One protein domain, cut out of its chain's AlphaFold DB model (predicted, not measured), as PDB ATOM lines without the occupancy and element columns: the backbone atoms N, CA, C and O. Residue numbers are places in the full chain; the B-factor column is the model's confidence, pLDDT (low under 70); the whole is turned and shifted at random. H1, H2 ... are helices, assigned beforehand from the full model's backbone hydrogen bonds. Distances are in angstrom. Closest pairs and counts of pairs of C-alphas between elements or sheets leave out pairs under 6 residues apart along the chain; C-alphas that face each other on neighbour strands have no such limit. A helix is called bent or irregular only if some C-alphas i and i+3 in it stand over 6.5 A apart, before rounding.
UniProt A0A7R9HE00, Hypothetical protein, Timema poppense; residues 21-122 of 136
ATOM      1  N   THR A  21     -33.954  15.195  22.387       49.69
ATOM      2  CA  THR A  21     -32.907  16.226  22.460       49.69
ATOM      3  C   THR A  21     -32.961  17.249  21.307       49.69
ATOM      4  O   THR A  21     -32.864  16.848  20.144       49.69
ATOM      5  N   PRO A  22     -32.987  18.566  21.600       55.69
ATOM      6  CA  PRO A  22     -33.307  19.621  20.632       55.69
ATOM      7  C   PRO A  22     -32.281  19.805  19.503       55.69
ATOM      8  O   PRO A  22     -32.562  20.491  18.530       55.69
ATOM      9  N   GLY A  23     -31.088  19.208  19.587       54.44
ATOM     10  CA  GLY A  23     -30.047  19.369  18.563       54.44
ATOM     11  C   GLY A  23     -30.256  18.533  17.296       54.44
ATOM     12  O   GLY A  23     -29.873  18.964  16.211       54.44
ATOM     13  N   HIS A  24     -30.870  17.351  17.413       54.88
ATOM     14  CA  HIS A  24     -31.020  16.437  16.277       54.88
ATOM     15  C   HIS A  24     -32.244  16.779  15.417       54.88
ATOM     16  O   HIS A  24     -32.127  16.786  14.193       54.88
ATOM     17  N   ASP A  25     -33.371  17.170  16.019       69.19
ATOM     18  CA  ASP A  25     -34.610  17.471  15.281       69.19
ATOM     19  C   ASP A  25     -34.513  18.725  14.408       69.19
ATOM     20  O   ASP A  25     -35.000  18.739  13.278       69.19
ATOM     21  N   ILE A  26     -33.822  19.769  14.872       69.44
ATOM     22  CA  ILE A  26     -33.656  21.006  14.094       69.44
ATOM     23  C   ILE A  26     -32.789  20.741  12.854       69.44
ATOM     24  O   ILE A  26     -33.059  21.279  11.780       69.44
ATOM     25  N   LEU A  27     -31.777  19.871  12.977       71.94
ATOM     26  CA  LEU A  27     -30.947  19.451  11.851       71.94
ATOM     27  C   LEU A  27     -31.750  18.610  10.851       71.94
ATOM     28  O   LEU A  27     -31.611  18.828   9.650       71.94
ATOM     29  N   TYR A  28     -32.620  17.707  11.318       68.81
ATOM     30  CA  TYR A  28     -33.523  16.953  10.440       68.81
ATOM     31  C   TYR A  28     -34.467  17.880   9.672       68.81
ATOM     32  O   TYR A  28     -34.514  17.805   8.444       68.81
ATOM     33  N   VAL A  29     -35.119  18.826  10.353       72.94
ATOM     34  CA  VAL A  29     -35.995  19.822   9.715       72.94
ATOM     35  C   VAL A  29     -35.220  20.681   8.707       72.94
ATOM     36  O   VAL A  29     -35.713  20.941   7.608       72.94
ATOM     37  N   TYR A  30     -33.989  21.090   9.029       75.31
ATOM     38  CA  TYR A  30     -33.145  21.868   8.119       75.31
ATOM     39  C   TYR A  30     -32.704  21.056   6.890       75.31
ATOM     40  O   TYR A  30     -32.757  21.553   5.763       75.31
ATOM     41  N   LEU A  31     -32.316  19.794   7.080       79.31
ATOM     42  CA  LEU A  31     -31.919  18.888   6.002       79.31
ATOM     43  C   LEU A  31     -33.092  18.548   5.080       79.31
ATOM     44  O   LEU A  31     -32.924  18.501   3.863       79.31
ATOM     45  N   GLU A  32     -34.280  18.335   5.633       77.25
ATOM     46  CA  GLU A  32     -35.488  18.007   4.876       77.25
ATOM     47  C   GLU A  32     -35.989  19.217   4.077       77.25
ATOM     48  O   GLU A  32     -36.291  19.108   2.885       77.25
ATOM     49  N   ARG A  33     -35.916  20.408   4.684       74.62
ATOM     50  CA  ARG A  33     -36.113  21.688   3.998       74.62
ATOM     51  C   ARG A  33     -35.115  21.864   2.849       74.62
ATOM     52  O   ARG A  33     -35.519  22.231   1.747       74.62
ATOM     53  N   HIS A  34     -33.829  21.592   3.075       76.88
ATOM     54  CA  HIS A  34     -32.785  21.732   2.056       76.88
ATOM     55  C   HIS A  34     -32.963  20.739   0.895       76.88
ATOM     56  O   HIS A  34     -32.798  21.118  -0.267       76.88
ATOM     57  N   LYS A  35     -33.375  19.497   1.181       72.75
ATOM     58  CA  LYS A  35     -33.735  18.499   0.159       72.75
ATOM     59  C   LYS A  35     -34.910  18.962  -0.706       72.75
ATOM     60  O   LYS A  35     -34.820  18.878  -1.926       72.75
ATOM     61  N   ASP A  36     -35.953  19.538  -0.106       76.12
ATOM     62  CA  ASP A  36     -37.096  20.096  -0.846       76.12
ATOM     63  C   ASP A  36     -36.695  21.278  -1.754       76.12
ATOM     64  O   ASP A  36     -37.229  21.429  -2.858       76.12
ATOM     65  N   TYR A  37     -35.762  22.131  -1.313       77.38
ATOM     66  CA  TYR A  37     -35.228  23.221  -2.142       77.38
ATOM     67  C   TYR A  37     -34.396  22.695  -3.310       77.38
ATOM     68  O   TYR A  37     -34.572  23.161  -4.439       77.38
ATOM     69  N   LEU A  38     -33.526  21.717  -3.053       77.69
ATOM     70  CA  LEU A  38     -32.711  21.081  -4.083       77.69
ATOM     71  C   LEU A  38     -33.570  20.367  -5.121       77.69
ATOM     72  O   LEU A  38     -33.338  20.565  -6.308       77.69
ATOM     73  N   GLU A  39     -34.594  19.612  -4.717       78.00
ATOM     74  CA  GLU A  39     -35.517  18.988  -5.667       78.00
ATOM     75  C   GLU A  39     -36.239  20.039  -6.511       78.00
ATOM     76  O   GLU A  39     -36.239  19.952  -7.735       78.00
ATOM     77  N   ARG A  40     -36.805  21.087  -5.903       74.88
ATOM     78  CA  ARG A  40     -37.503  22.144  -6.657       74.88
ATOM     79  C   ARG A  40     -36.587  22.891  -7.617       74.88
ATOM     80  O   ARG A  40     -37.036  23.263  -8.699       74.88
ATOM     81  N   PHE A  41     -35.331  23.116  -7.240       80.44
ATOM     82  CA  PHE A  41     -34.339  23.730  -8.117       80.44
ATOM     83  C   PHE A  41     -33.893  22.772  -9.223       80.44
ATOM     84  O   PHE A  41     -33.783  23.188 -10.370       80.44
ATOM     85  N   TYR A  42     -33.700  21.490  -8.913       77.38
ATOM     86  CA  TYR A  42     -33.288  20.463  -9.865       77.38
ATOM     87  C   TYR A  42     -34.389  20.160 -10.884       77.38
ATOM     88  O   TYR A  42     -34.160  20.300 -12.081       77.38
ATOM     89  N   TYR A  43     -35.615  19.867 -10.435       70.62
ATOM     90  CA  TYR A  43     -36.801  19.805 -11.299       70.62
ATOM     91  C   TYR A  43     -37.036  21.142 -11.999       70.62
ATOM     92  O   TYR A  43     -37.486  21.168 -13.138       70.62
ATOM     93  N   GLY A  44     -36.668  22.236 -11.333       71.50
ATOM     94  CA  GLY A  44     -36.666  23.602 -11.825       71.50
ATOM     95  C   GLY A  44     -35.857  23.808 -13.108       71.50
ATOM     96  O   GLY A  44     -36.330  24.238 -14.161       71.50
ATOM     97  N   ALA A  45     -34.583  23.480 -12.989       72.69
ATOM     98  CA  ALA A  45     -33.606  23.546 -14.052       72.69
ATOM     99  C   ALA A  45     -33.883  22.478 -15.114       72.69
ATOM    100  O   ALA A  45     -33.808  22.780 -16.299       72.69
ATOM    101  N   ALA A  46     -34.275  21.266 -14.711       69.25
ATOM    102  CA  ALA A  46     -34.626  20.184 -15.622       69.25
ATOM    103  C   ALA A  46     -35.866  20.519 -16.459       69.25
ATOM    104  O   ALA A  46     -35.862  20.260 -17.661       69.25
ATOM    105  N   TYR A  47     -36.896  21.154 -15.878       69.94
ATOM    106  CA  TYR A  47     -38.050  21.614 -16.653       69.94
ATOM    107  C   TYR A  47     -37.638  22.721 -17.619       69.94
ATOM    108  O   TYR A  47     -38.070  22.692 -18.766       69.94
ATOM    109  N   LYS A  48     -36.790  23.679 -17.203       71.75
ATOM    110  CA  LYS A  48     -36.311  24.739 -18.106       71.75
ATOM    111  C   LYS A  48     -35.504  24.152 -19.257       71.75
ATOM    112  O   LYS A  48     -35.775  24.475 -20.406       71.75
ATOM    113  N   LEU A  49     -34.565  23.262 -18.951       72.31
ATOM    114  CA  LEU A  49     -33.691  22.630 -19.931       72.31
ATOM    115  C   LEU A  49     -34.492  21.736 -20.890       72.31
ATOM    116  O   LEU A  49     -34.357  21.863 -22.103       72.31
ATOM    117  N   GLY A  50     -35.390  20.898 -20.364       70.81
ATOM    118  CA  GLY A  50     -36.268  20.042 -21.164       70.81
ATOM    119  C   GLY A  50     -37.241  20.833 -22.040       70.81
ATOM    120  O   GLY A  50     -37.441  20.488 -23.204       70.81
ATOM    121  N   HIS A  51     -37.791  21.935 -21.523       74.56
ATOM    122  CA  HIS A  51     -38.671  22.826 -22.279       74.56
ATOM    123  C   HIS A  51     -37.923  23.493 -23.438       74.56
ATOM    124  O   HIS A  51     -38.407  23.482 -24.568       74.56
ATOM    125  N   SER A  52     -36.721  24.021 -23.193       75.00
ATOM    126  CA  SER A  52     -35.889  24.626 -24.239       75.00
ATOM    127  C   SER A  52     -35.506  23.625 -25.328       75.00
ATOM    128  O   SER A  52     -35.586  23.959 -26.506       75.00
ATOM    129  N   ILE A  53     -35.149  22.392 -24.959       79.19
ATOM    130  CA  ILE A  53     -34.811  21.338 -25.926       79.19
ATOM    131  C   ILE A  53     -36.022  21.007 -26.805       79.19
ATOM    132  O   ILE A  53     -35.885  20.914 -28.023       79.19
ATOM    133  N   PHE A  54     -37.213  20.882 -26.216       79.81
ATOM    134  CA  PHE A  54     -38.430  20.602 -26.978       79.81
ATOM    135  C   PHE A  54     -38.778  21.743 -27.944       79.81
ATOM    136  O   PHE A  54     -39.093  21.494 -29.106       79.81
ATOM    137  N   LEU A  55     -38.661  22.996 -27.491       82.50
ATOM    138  CA  LEU A  55     -38.898  24.164 -28.342       82.50
ATOM    139  C   LEU A  55     -37.882  24.275 -29.482       82.50
ATOM    140  O   LEU A  55     -38.277  24.558 -30.609       82.50
ATOM    141  N   ILE A  56     -36.597  24.023 -29.221       83.00
ATOM    142  CA  ILE A  56     -35.555  24.037 -30.258       83.00
ATOM    143  C   ILE A  56     -35.849  22.970 -31.321       83.00
ATOM    144  O   ILE A  56     -35.827  23.276 -32.510       83.00
ATOM    145  N   ARG A  57     -36.219  21.751 -30.911       82.38
ATOM    146  CA  ARG A  57     -36.613  20.674 -31.838       82.38
ATOM    147  C   ARG A  57     -37.865  21.013 -32.649       82.38
ATOM    148  O   ARG A  57     -37.953  20.667 -33.825       82.38
ATOM    149  N   LEU A  58     -38.829  21.700 -32.038       84.81
ATOM    150  CA  LEU A  58     -40.031  22.162 -32.728       84.81
ATOM    151  C   LEU A  58     -39.691  23.239 -33.768       84.81
ATOM    152  O   LEU A  58     -40.179  23.184 -34.893       84.81
ATOM    153  N   LEU A  59     -38.818  24.186 -33.420       86.94
ATOM    154  CA  LEU A  59     -38.344  25.219 -34.344       86.94
ATOM    155  C   LEU A  59     -37.587  24.617 -35.534       86.94
ATOM    156  O   LEU A  59     -37.824  25.045 -36.661       86.94
ATOM    157  N   GLU A  60     -36.745  23.599 -35.315       85.19
ATOM    158  CA  GLU A  60     -36.075  22.849 -36.392       85.19
ATOM    159  C   GLU A  60     -37.095  22.242 -37.373       85.19
ATOM    160  O   GLU A  60     -36.949  22.387 -38.588       85.19
ATOM    161  N   LEU A  61     -38.167  21.626 -36.860       86.88
ATOM    162  CA  LEU A  61     -39.233  21.035 -37.673       86.88
ATOM    163  C   LEU A  61     -39.947  22.087 -38.539       86.88
ATOM    164  O   LEU A  61     -40.125  21.883 -39.742       86.88
ATOM    165  N   TYR A  62     -40.335  23.218 -37.943       86.12
ATOM    166  CA  TYR A  62     -41.009  24.307 -38.658       86.12
ATOM    167  C   TYR A  62     -40.093  24.991 -39.678       86.12
ATOM    168  O   TYR A  62     -40.544  25.313 -40.778       86.12
ATOM    169  N   ALA A  63     -38.814  25.181 -39.348       86.94
ATOM    170  CA  ALA A  63     -37.832  25.754 -40.262       86.94
ATOM    171  C   ALA A  63     -37.631  24.857 -41.492       86.94
ATOM    172  O   ALA A  63     -37.714  25.338 -42.622       86.94
ATOM    173  N   LEU A  64     -37.446  23.548 -41.294       85.12
ATOM    174  CA  LEU A  64     -37.308  22.594 -42.396       85.12
ATOM    175  C   LEU A  64     -38.589  22.495 -43.237       85.12
ATOM    176  O   LEU A  64     -38.510  22.423 -44.463       85.12
ATOM    177  N   ALA A  65     -39.767  22.547 -42.609       85.94
ATOM    178  CA  ALA A  65     -41.040  22.569 -43.326       85.94
ATOM    179  C   ALA A  65     -41.175  23.821 -44.207       85.94
ATOM    180  O   ALA A  65     -41.510  23.706 -45.387       85.94
ATOM    181  N   LEU A  66     -40.852  25.005 -43.675       86.69
ATOM    182  CA  LEU A  66     -40.844  26.257 -44.439       86.69
ATOM    183  C   LEU A  66     -39.849  26.216 -45.599       86.69
ATOM    184  O   LEU A  66     -40.197  26.622 -46.705       86.69
ATOM    185  N   VAL A  67     -38.644  25.685 -45.378       82.62
ATOM    186  CA  VAL A  67     -37.637  25.503 -46.436       82.62
ATOM    187  C   VAL A  67     -38.147  24.548 -47.515       82.62
ATOM    188  O   VAL A  67     -38.026  24.851 -48.699       82.62
ATOM    189  N   SER A  68     -38.782  23.439 -47.136       78.56
ATOM    190  CA  SER A  68     -39.371  22.480 -48.078       78.56
ATOM    191  C   SER A  68     -40.469  23.121 -48.943       78.56
ATOM    192  O   SER A  68     -40.459  22.995 -50.171       78.56
ATOM    193  N   PHE A  69     -41.369  23.895 -48.329       80.88
ATOM    194  CA  PHE A  69     -42.391  24.658 -49.052       80.88
ATOM    195  C   PHE A  69     -41.793  25.763 -49.931       80.88
ATOM    196  O   PHE A  69     -42.265  25.974 -51.047       80.88
ATOM    197  N   ALA A  70     -40.745  26.445 -49.472       75.69
ATOM    198  CA  ALA A  70     -40.052  27.459 -50.255       75.69
ATOM    199  C   ALA A  70     -39.376  26.842 -51.491       75.69
ATOM    200  O   ALA A  70     -39.532  27.365 -52.590       75.69
ATOM    201  N   VAL A  71     -38.699  25.699 -51.355       70.31
ATOM    202  CA  VAL A  71     -38.099  24.974 -52.491       70.31
ATOM    203  C   VAL A  71     -39.164  24.575 -53.517       70.31
ATOM    204  O   VAL A  71     -38.946  24.732 -54.721       70.31
ATOM    205  N   TYR A  72     -40.337  24.137 -53.051       68.25
ATOM    206  CA  TYR A  72     -41.483  23.850 -53.914       68.25
ATOM    207  C   TYR A  72     -42.000  25.105 -54.640       68.25
ATOM    208  O   TYR A  72     -42.167  25.088 -55.860       68.25
ATOM    209  N   PHE A  73     -42.224  26.203 -53.911       69.06
ATOM    210  CA  PHE A  73     -42.852  27.415 -54.448       69.06
ATOM    211  C   PHE A  73     -41.919  28.221 -55.360       69.06
ATOM    212  O   PHE A  73     -42.334  28.706 -56.411       69.06
ATOM    213  N   PHE A  74     -40.641  28.338 -54.992       65.75
ATOM    214  CA  PHE A  74     -39.645  29.075 -55.770       65.75
ATOM    215  C   PHE A  74     -39.096  28.281 -56.965       65.75
ATOM    216  O   PHE A  74     -38.308  28.839 -57.729       65.75
ATOM    217  N   LYS A  75     -39.493  27.007 -57.147       61.00
ATOM    218  CA  LYS A  75     -38.999  26.121 -58.222       61.00
ATOM    219  C   LYS A  75     -37.470  26.154 -58.358       61.00
ATOM    220  O   LYS A  75     -36.918  26.146 -59.456       61.00
ATOM    221  N   VAL A  76     -36.767  26.215 -57.229       55.91
ATOM    222  CA  VAL A  76     -35.300  26.196 -57.189       55.91
ATOM    223  C   VAL A  76     -34.895  24.729 -57.330       55.91
ATOM    224  O   VAL A  76     -34.854  24.009 -56.336       55.91
ATOM    225  N   PRO A  77     -34.771  24.251 -58.581       55.16
ATOM    226  CA  PRO A  77     -33.520  24.465 -59.308       55.16
ATOM    227  C   PRO A  77     -33.656  24.990 -60.753       55.16
ATOM    228  O   PRO A  77     -32.630  25.250 -61.382       55.16
ATOM    229  N   GLU A  78     -34.869  25.215 -61.274       48.97
ATOM    230  CA  GLU A  78     -35.116  25.563 -62.692       48.97
ATOM    231  C   GLU A  78     -34.433  26.873 -63.131       48.97
ATOM    232  O   GLU A  78     -34.187  27.082 -64.316       48.97
ATOM    233  N   ARG A  79     -34.077  27.751 -62.182       55.03
ATOM    234  CA  ARG A  79     -33.438  29.046 -62.465       55.03
ATOM    235  C   ARG A  79     -31.908  29.053 -62.374       55.03
ATOM    236  O   ARG A  79     -31.306  30.016 -62.835       55.03
ATOM    237  N   ILE A  80     -31.282  28.041 -61.763       55.66
ATOM    238  CA  ILE A  80     -29.843  28.087 -61.417       55.66
ATOM    239  C   ILE A  80     -28.995  27.180 -62.326       55.66
ATOM    240  O   ILE A  80     -27.865  27.539 -62.632       55.66
ATOM    241  N   PHE A  81     -29.528  26.060 -62.830       48.12
ATOM    242  CA  PHE A  81     -28.812  25.193 -63.779       48.12
ATOM    243  C   PHE A  81     -29.777  24.533 -64.772       48.12
ATOM    244  O   PHE A  81     -30.338  23.470 -64.512       48.12
ATOM    245  N   SER A  82     -29.946  25.157 -65.939       43.59
ATOM    246  CA  SER A  82     -30.706  24.577 -67.048       43.59
ATOM    247  C   SER A  82     -29.894  23.440 -67.691       43.59
ATOM    248  O   SER A  82     -28.815  23.690 -68.230       43.59
ATOM    249  N   GLY A  83     -30.370  22.189 -67.588       55.03
ATOM    250  CA  GLY A  83     -29.892  21.070 -68.422       55.03
ATOM    251  C   GLY A  83     -29.216  19.858 -67.754       55.03
ATOM    252  O   GLY A  83     -28.733  18.999 -68.484       55.03
ATOM    253  N   LYS A  84     -29.153  19.726 -66.415       52.62
ATOM    254  CA  LYS A  84     -28.555  18.528 -65.754       52.62
ATOM    255  C   LYS A  84     -29.495  17.703 -64.863       52.62
ATOM    256  O   LYS A  84     -29.109  16.625 -64.428       52.62
ATOM    257  N   PHE A  85     -30.704  18.188 -64.592       51.91
ATOM    258  CA  PHE A  85     -31.591  17.653 -63.548       51.91
ATOM    259  C   PHE A  85     -32.938  17.120 -64.088       51.91
ATOM    260  O   PHE A  85     -33.922  17.076 -63.361       51.91
ATOM    261  N   ASP A  86     -32.984  16.666 -65.348       50.06
ATOM    262  CA  ASP A  86     -34.204  16.098 -65.964       50.06
ATOM    263  C   ASP A  86     -34.521  14.651 -65.520       50.06
ATOM    264  O   ASP A  86     -35.600  14.139 -65.801       50.06
ATOM    265  N   LEU A  87     -33.609  13.981 -64.797       51.19
ATOM    266  CA  LEU A  87     -33.784  12.585 -64.352       51.19
ATOM    267  C   LEU A  87     -33.652  12.382 -62.830       51.19
ATOM    268  O   LEU A  87     -34.186  11.426 -62.277       51.19
ATOM    269  N   VAL A  88     -32.970  13.293 -62.136       48.97
ATOM    270  CA  VAL A  88     -32.769  13.273 -60.681       48.97
ATOM    271  C   VAL A  88     -32.970  14.708 -60.218       48.97
ATOM    272  O   VAL A  88     -32.154  15.533 -60.583       48.97
ATOM    273  N   GLY A  89     -34.036  15.019 -59.470       50.25
ATOM    274  CA  GLY A  89     -34.241  16.334 -58.836       50.25
ATOM    275  C   GLY A  89     -35.280  17.275 -59.464       50.25
ATOM    276  O   GLY A  89     -35.155  18.497 -59.360       50.25
ATOM    277  N   ALA A  90     -36.375  16.716 -59.990       60.59
ATOM    278  CA  ALA A  90     -37.636  17.453 -60.072       60.59
ATOM    279  C   ALA A  90     -37.978  18.038 -58.685       60.59
ATOM    280  O   ALA A  90     -37.793  17.366 -57.665       60.59
ATOM    281  N   SER A  91     -38.496  19.266 -58.624       61.88
ATOM    282  CA  SER A  91     -38.812  19.973 -57.367       61.88
ATOM    283  C   SER A  91     -39.643  19.129 -56.390       61.88
ATOM    284  O   SER A  91     -39.443  19.191 -55.180       61.88
ATOM    285  N   HIS A  92     -40.514  18.269 -56.920       73.62
ATOM    286  CA  HIS A  92     -41.316  17.328 -56.148       73.62
ATOM    287  C   HIS A  92     -40.488  16.205 -55.491       73.62
ATOM    288  O   HIS A  92     -40.764  15.830 -54.357       73.62
ATOM    289  N   GLN A  93     -39.443  15.692 -56.148       71.50
ATOM    290  CA  GLN A  93     -38.543  14.680 -55.570       71.50
ATOM    291  C   GLN A  93     -37.669  15.277 -54.461       71.50
ATOM    292  O   GLN A  93     -37.514  14.668 -53.406       71.50
ATOM    293  N   LEU A  94     -37.150  16.493 -54.665       73.31
ATOM    294  CA  LEU A  94     -36.420  17.241 -53.632       73.31
ATOM    295  C   LEU A  94     -37.310  17.557 -52.424       73.31
ATOM    296  O   LEU A  94     -36.865  17.437 -51.282       73.31
ATOM    297  N   TRP A  95     -38.575  17.896 -52.677       76.94
ATOM    298  CA  TRP A  95     -39.582  18.068 -51.635       76.94
ATOM    299  C   TRP A  95     -39.792  16.776 -50.833       76.94
ATOM    300  O   TRP A  95     -39.690  16.809 -49.608       76.94
ATOM    301  N   HIS A  96     -39.978  15.628 -51.494       81.50
ATOM    302  CA  HIS A  96     -40.087  14.329 -50.811       81.50
ATOM    303  C   HIS A  96     -38.836  13.994 -49.988       81.50
ATOM    304  O   HIS A  96     -38.966  13.581 -48.838       81.50
ATOM    305  N   CYS A  97     -37.627  14.233 -50.510       80.88
ATOM    306  CA  CYS A  97     -36.384  14.040 -49.754       80.88
ATOM    307  C   CYS A  97     -36.344  14.897 -48.477       80.88
ATOM    308  O   CYS A  97     -35.999  14.395 -47.408       80.88
ATOM    309  N   MET A  98     -36.746  16.170 -48.560       80.31
ATOM    310  CA  MET A  98     -36.840  17.050 -47.388       80.31
ATOM    311  C   MET A  98     -37.905  16.574 -46.393       80.31
ATOM    312  O   MET A  98     -37.659  16.574 -45.188       80.31
ATOM    313  N   VAL A  99     -39.060  16.109 -46.873       84.69
ATOM    314  CA  VAL A  99     -40.116  15.535 -46.021       84.69
ATOM    315  C   VAL A  99     -39.623  14.288 -45.279       84.69
ATOM    316  O   VAL A  99     -39.914  14.140 -44.093       84.69
ATOM    317  N   VAL A 100     -38.825  13.426 -45.916       87.88
ATOM    318  CA  VAL A 100     -38.228  12.249 -45.260       87.88
ATOM    319  C   VAL A 100     -37.255  12.656 -44.147       87.88
ATOM    320  O   VAL A 100     -37.290  12.066 -43.067       87.88
ATOM    321  N   VAL A 101     -36.434  13.691 -44.356       85.94
ATOM    322  CA  VAL A 101     -35.523  14.218 -43.319       85.94
ATOM    323  C   VAL A 101     -36.301  14.784 -42.125       85.94
ATOM    324  O   VAL A 101     -35.977  14.493 -40.972       85.94
ATOM    325  N   ILE A 102     -37.370  15.538 -42.392       87.31
ATOM    326  CA  ILE A 102     -38.285  16.069 -41.369       87.31
ATOM    327  C   ILE A 102     -38.926  14.920 -40.578       87.31
ATOM    328  O   ILE A 102     -38.947  14.949 -39.346       87.31
ATOM    329  N   LEU A 103     -39.409  13.887 -41.273       87.75
ATOM    330  CA  LEU A 103     -40.032  12.721 -40.652       87.75
ATOM    331  C   LEU A 103     -39.034  11.938 -39.790       87.75
ATOM    332  O   LEU A 103     -39.384  11.525 -38.687       87.75
ATOM    333  N   TYR A 104     -37.786  11.789 -40.240       87.69
ATOM    334  CA  TYR A 104     -36.719  11.160 -39.462       87.69
ATOM    335  C   TYR A 104     -36.416  11.934 -38.169       87.69
ATOM    336  O   TYR A 104     -36.346  11.341 -37.089       87.69
ATOM    337  N   HIS A 105     -36.304  13.263 -38.243       85.69
ATOM    338  CA  HIS A 105     -36.105  14.096 -37.054       85.69
ATOM    339  C   HIS A 105     -37.304  14.062 -36.095       85.69
ATOM    340  O   HIS A 105     -37.118  13.987 -34.876       85.69
ATOM    341  N   CYS A 106     -38.528  14.038 -36.626       85.94
ATOM    342  CA  CYS A 106     -39.744  13.860 -35.834       85.94
ATOM    343  C   CYS A 106     -39.777  12.480 -35.150       85.94
ATOM    344  O   CYS A 106     -40.065  12.374 -33.960       85.94
ATOM    345  N   HIS A 107     -39.395  11.420 -35.864       87.56
ATOM    346  CA  HIS A 107     -39.349  10.069 -35.311       87.56
ATOM    347  C   HIS A 107     -38.322   9.950 -34.179       87.56
ATOM    348  O   HIS A 107     -38.643   9.452 -33.100       87.56
ATOM    349  N   ASN A 108     -37.108  10.468 -34.386       86.75
ATOM    350  CA  ASN A 108     -36.054  10.424 -33.375       86.75
ATOM    351  C   ASN A 108     -36.458  11.182 -32.094       86.75
ATOM    352  O   ASN A 108     -36.302  10.682 -30.980       86.75
ATOM    353  N   THR A 109     -37.056  12.368 -32.240       83.81
ATOM    354  CA  THR A 109     -37.544  13.146 -31.088       83.81
ATOM    355  C   THR A 109     -38.740  12.482 -30.396       83.81
ATOM    356  O   THR A 109     -38.792  12.462 -29.164       83.81
ATOM    357  N   GLY A 110     -39.650  11.860 -31.152       84.38
ATOM    358  CA  GLY A 110     -40.756  11.064 -30.617       84.38
ATOM    359  C   GLY A 110     -40.284   9.873 -29.777       84.38
ATOM    360  O   GLY A 110     -40.797   9.656 -28.678       84.38
ATOM    361  N   MET A 111     -39.256   9.152 -30.232       86.88
ATOM    362  CA  MET A 111     -38.674   8.035 -29.479       86.88
ATOM    363  C   MET A 111     -38.058   8.490 -28.152       86.88
ATOM    364  O   MET A 111     -38.304   7.862 -27.119       86.88
ATOM    365  N   MET A 112     -37.336   9.617 -28.143       81.38
ATOM    366  CA  MET A 112     -36.816  10.197 -26.899       81.38
ATOM    367  C   MET A 112     -37.944  10.596 -25.936       81.38
ATOM    368  O   MET A 112     -37.846  10.346 -24.735       81.38
ATOM    369  N   TYR A 113     -39.037  11.174 -26.443       79.19
ATOM    370  CA  TYR A 113     -40.188  11.551 -25.617       79.19
ATOM    371  C   TYR A 113     -40.867  10.340 -24.967       79.19
ATOM    372  O   TYR A 113     -41.191  10.366 -23.777       79.19
ATOM    373  N   ILE A 114     -41.052   9.260 -25.728       84.31
ATOM    374  CA  ILE A 114     -41.638   8.012 -25.223       84.31
ATOM    375  C   ILE A 114     -40.755   7.420 -24.121       84.31
ATOM    376  O   ILE A 114     -41.266   7.073 -23.056       84.31
ATOM    377  N   GLN A 115     -39.435   7.377 -24.323       80.38
ATOM    378  CA  GLN A 115     -38.494   6.917 -23.298       80.38
ATOM    379  C   GLN A 115     -38.576   7.764 -22.023       80.38
ATOM    380  O   GLN A 115     -38.588   7.212 -20.924       80.38
ATOM    381  N   MET A 116     -38.692   9.090 -22.137       73.75
ATOM    382  CA  MET A 116     -38.890   9.950 -20.965       73.75
ATOM    383  C   MET A 116     -40.194   9.614 -20.234       73.75
ATOM    384  O   MET A 116     -40.196   9.508 -19.011       73.75
ATOM    385  N   ARG A 117     -41.303   9.399 -20.951       77.06
ATOM    386  CA  ARG A 117     -42.613   9.101 -20.340       77.06
ATOM    387  C   ARG A 117     -42.683   7.722 -19.693       77.06
ATOM    388  O   ARG A 117     -43.322   7.598 -18.655       77.06
ATOM    389  N   ILE A 118     -42.033   6.719 -20.279       78.38
ATOM    390  CA  ILE A 118     -41.978   5.365 -19.712       78.38
ATOM    391  C   ILE A 118     -41.114   5.342 -18.449       78.38
ATOM    392  O   ILE A 118     -41.464   4.666 -17.494       78.38
ATOM    393  N   ASN A 119     -40.017   6.104 -18.413       70.50
ATOM    394  CA  ASN A 119     -39.118   6.125 -17.255       70.50
ATOM    395  C   ASN A 119     -39.562   7.098 -16.148       70.50
ATOM    396  O   ASN A 119     -39.100   6.991 -15.013       70.50
ATOM    397  N   THR A 120     -40.459   8.041 -16.449       68.19
ATOM    398  CA  THR A 120     -40.989   9.003 -15.472       68.19
ATOM    399  C   THR A 120     -42.350   8.528 -14.968       68.19
ATOM    400  O   THR A 120     -43.396   8.978 -15.439       68.19
ATOM    401  N   PHE A 121     -42.353   7.595 -14.014       67.44
ATOM    402  CA  PHE A 121     -43.580   7.167 -13.340       67.44
ATOM    403  C   PHE A 121     -44.059   8.230 -12.344       67.44
ATOM    404  O   PHE A 121     -43.261   8.836 -11.631       67.44
ATOM    405  N   CYS A 122     -45.377   8.439 -12.269       67.38
ATOM    406  CA  CYS A 122     -45.974   9.206 -11.179       67.38
ATOM    407  C   CYS A 122     -45.896   8.378  -9.882       67.38
ATOM    408  O   CYS A 122     -46.486   7.295  -9.846       67.38
TER     409      CYS A 122
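AT A GLANCE: This is residues 21 to 122 of the 136 residues of the protein "Hypothetical protein" of Timema poppense (UniProt A0A7R9HE00). The printed part is a long helical hairpin with arms of unequal length: the very long helix H1 runs one way, a loop turns round at its far end, and the shorter helix H2 folds back beside the last part of H1. The first part of H1, residues 22 to 53, sticks out alone and makes much of the length. The 102 printed residues hold two named helices, H1 then H2, and no named strand, and the class is all helix. The whole is extended, a rod spanning 91 by 24 by 16 A, with a radius of gyration of the C-alphas of 25.2 A.

HOW THE PARTS SIT: H1, residues 22 to 73, stands free over residues 22 to 53. It touches H2, residues 91 to 119, with residues 57 to 72 alone. The closest C-alphas of the two helices are those of Ser 68 and Trp 95, 5.7 A apart. Their lines stand at a shallow tilt of 14 degrees and they run opposite ways, a helical hairpin. Residues 114 to 119 of H2 stand free. In H2 every O i to N i+4 pair is within hydrogen-bond range; in H1 46 of 48 are.

IN THESE COORDINATES: H1 begins at C-alpha 22, (-33.307, 19.621, 20.632), and ends at C-alpha 73, (-42.852, 27.415, -54.448), 76.1 A from first to last C-alpha. H2 measures 42.4 A and ends at C-alpha 119, (-39.118, 6.125, -17.255). Neither helix is bent.

THE WHOLE: The C-alphas of Thr 21 and Gly 83 are the two farthest apart, at 91.1 A. The printed part has no cut. The link from H1 to H2, residues 74 to 90, is long, and its residues 79 to 84 stand free. The mean pLDDT of the printed part is 73.0; residues under 70 include 21 to 26, 72 to 91 and 120 to 122.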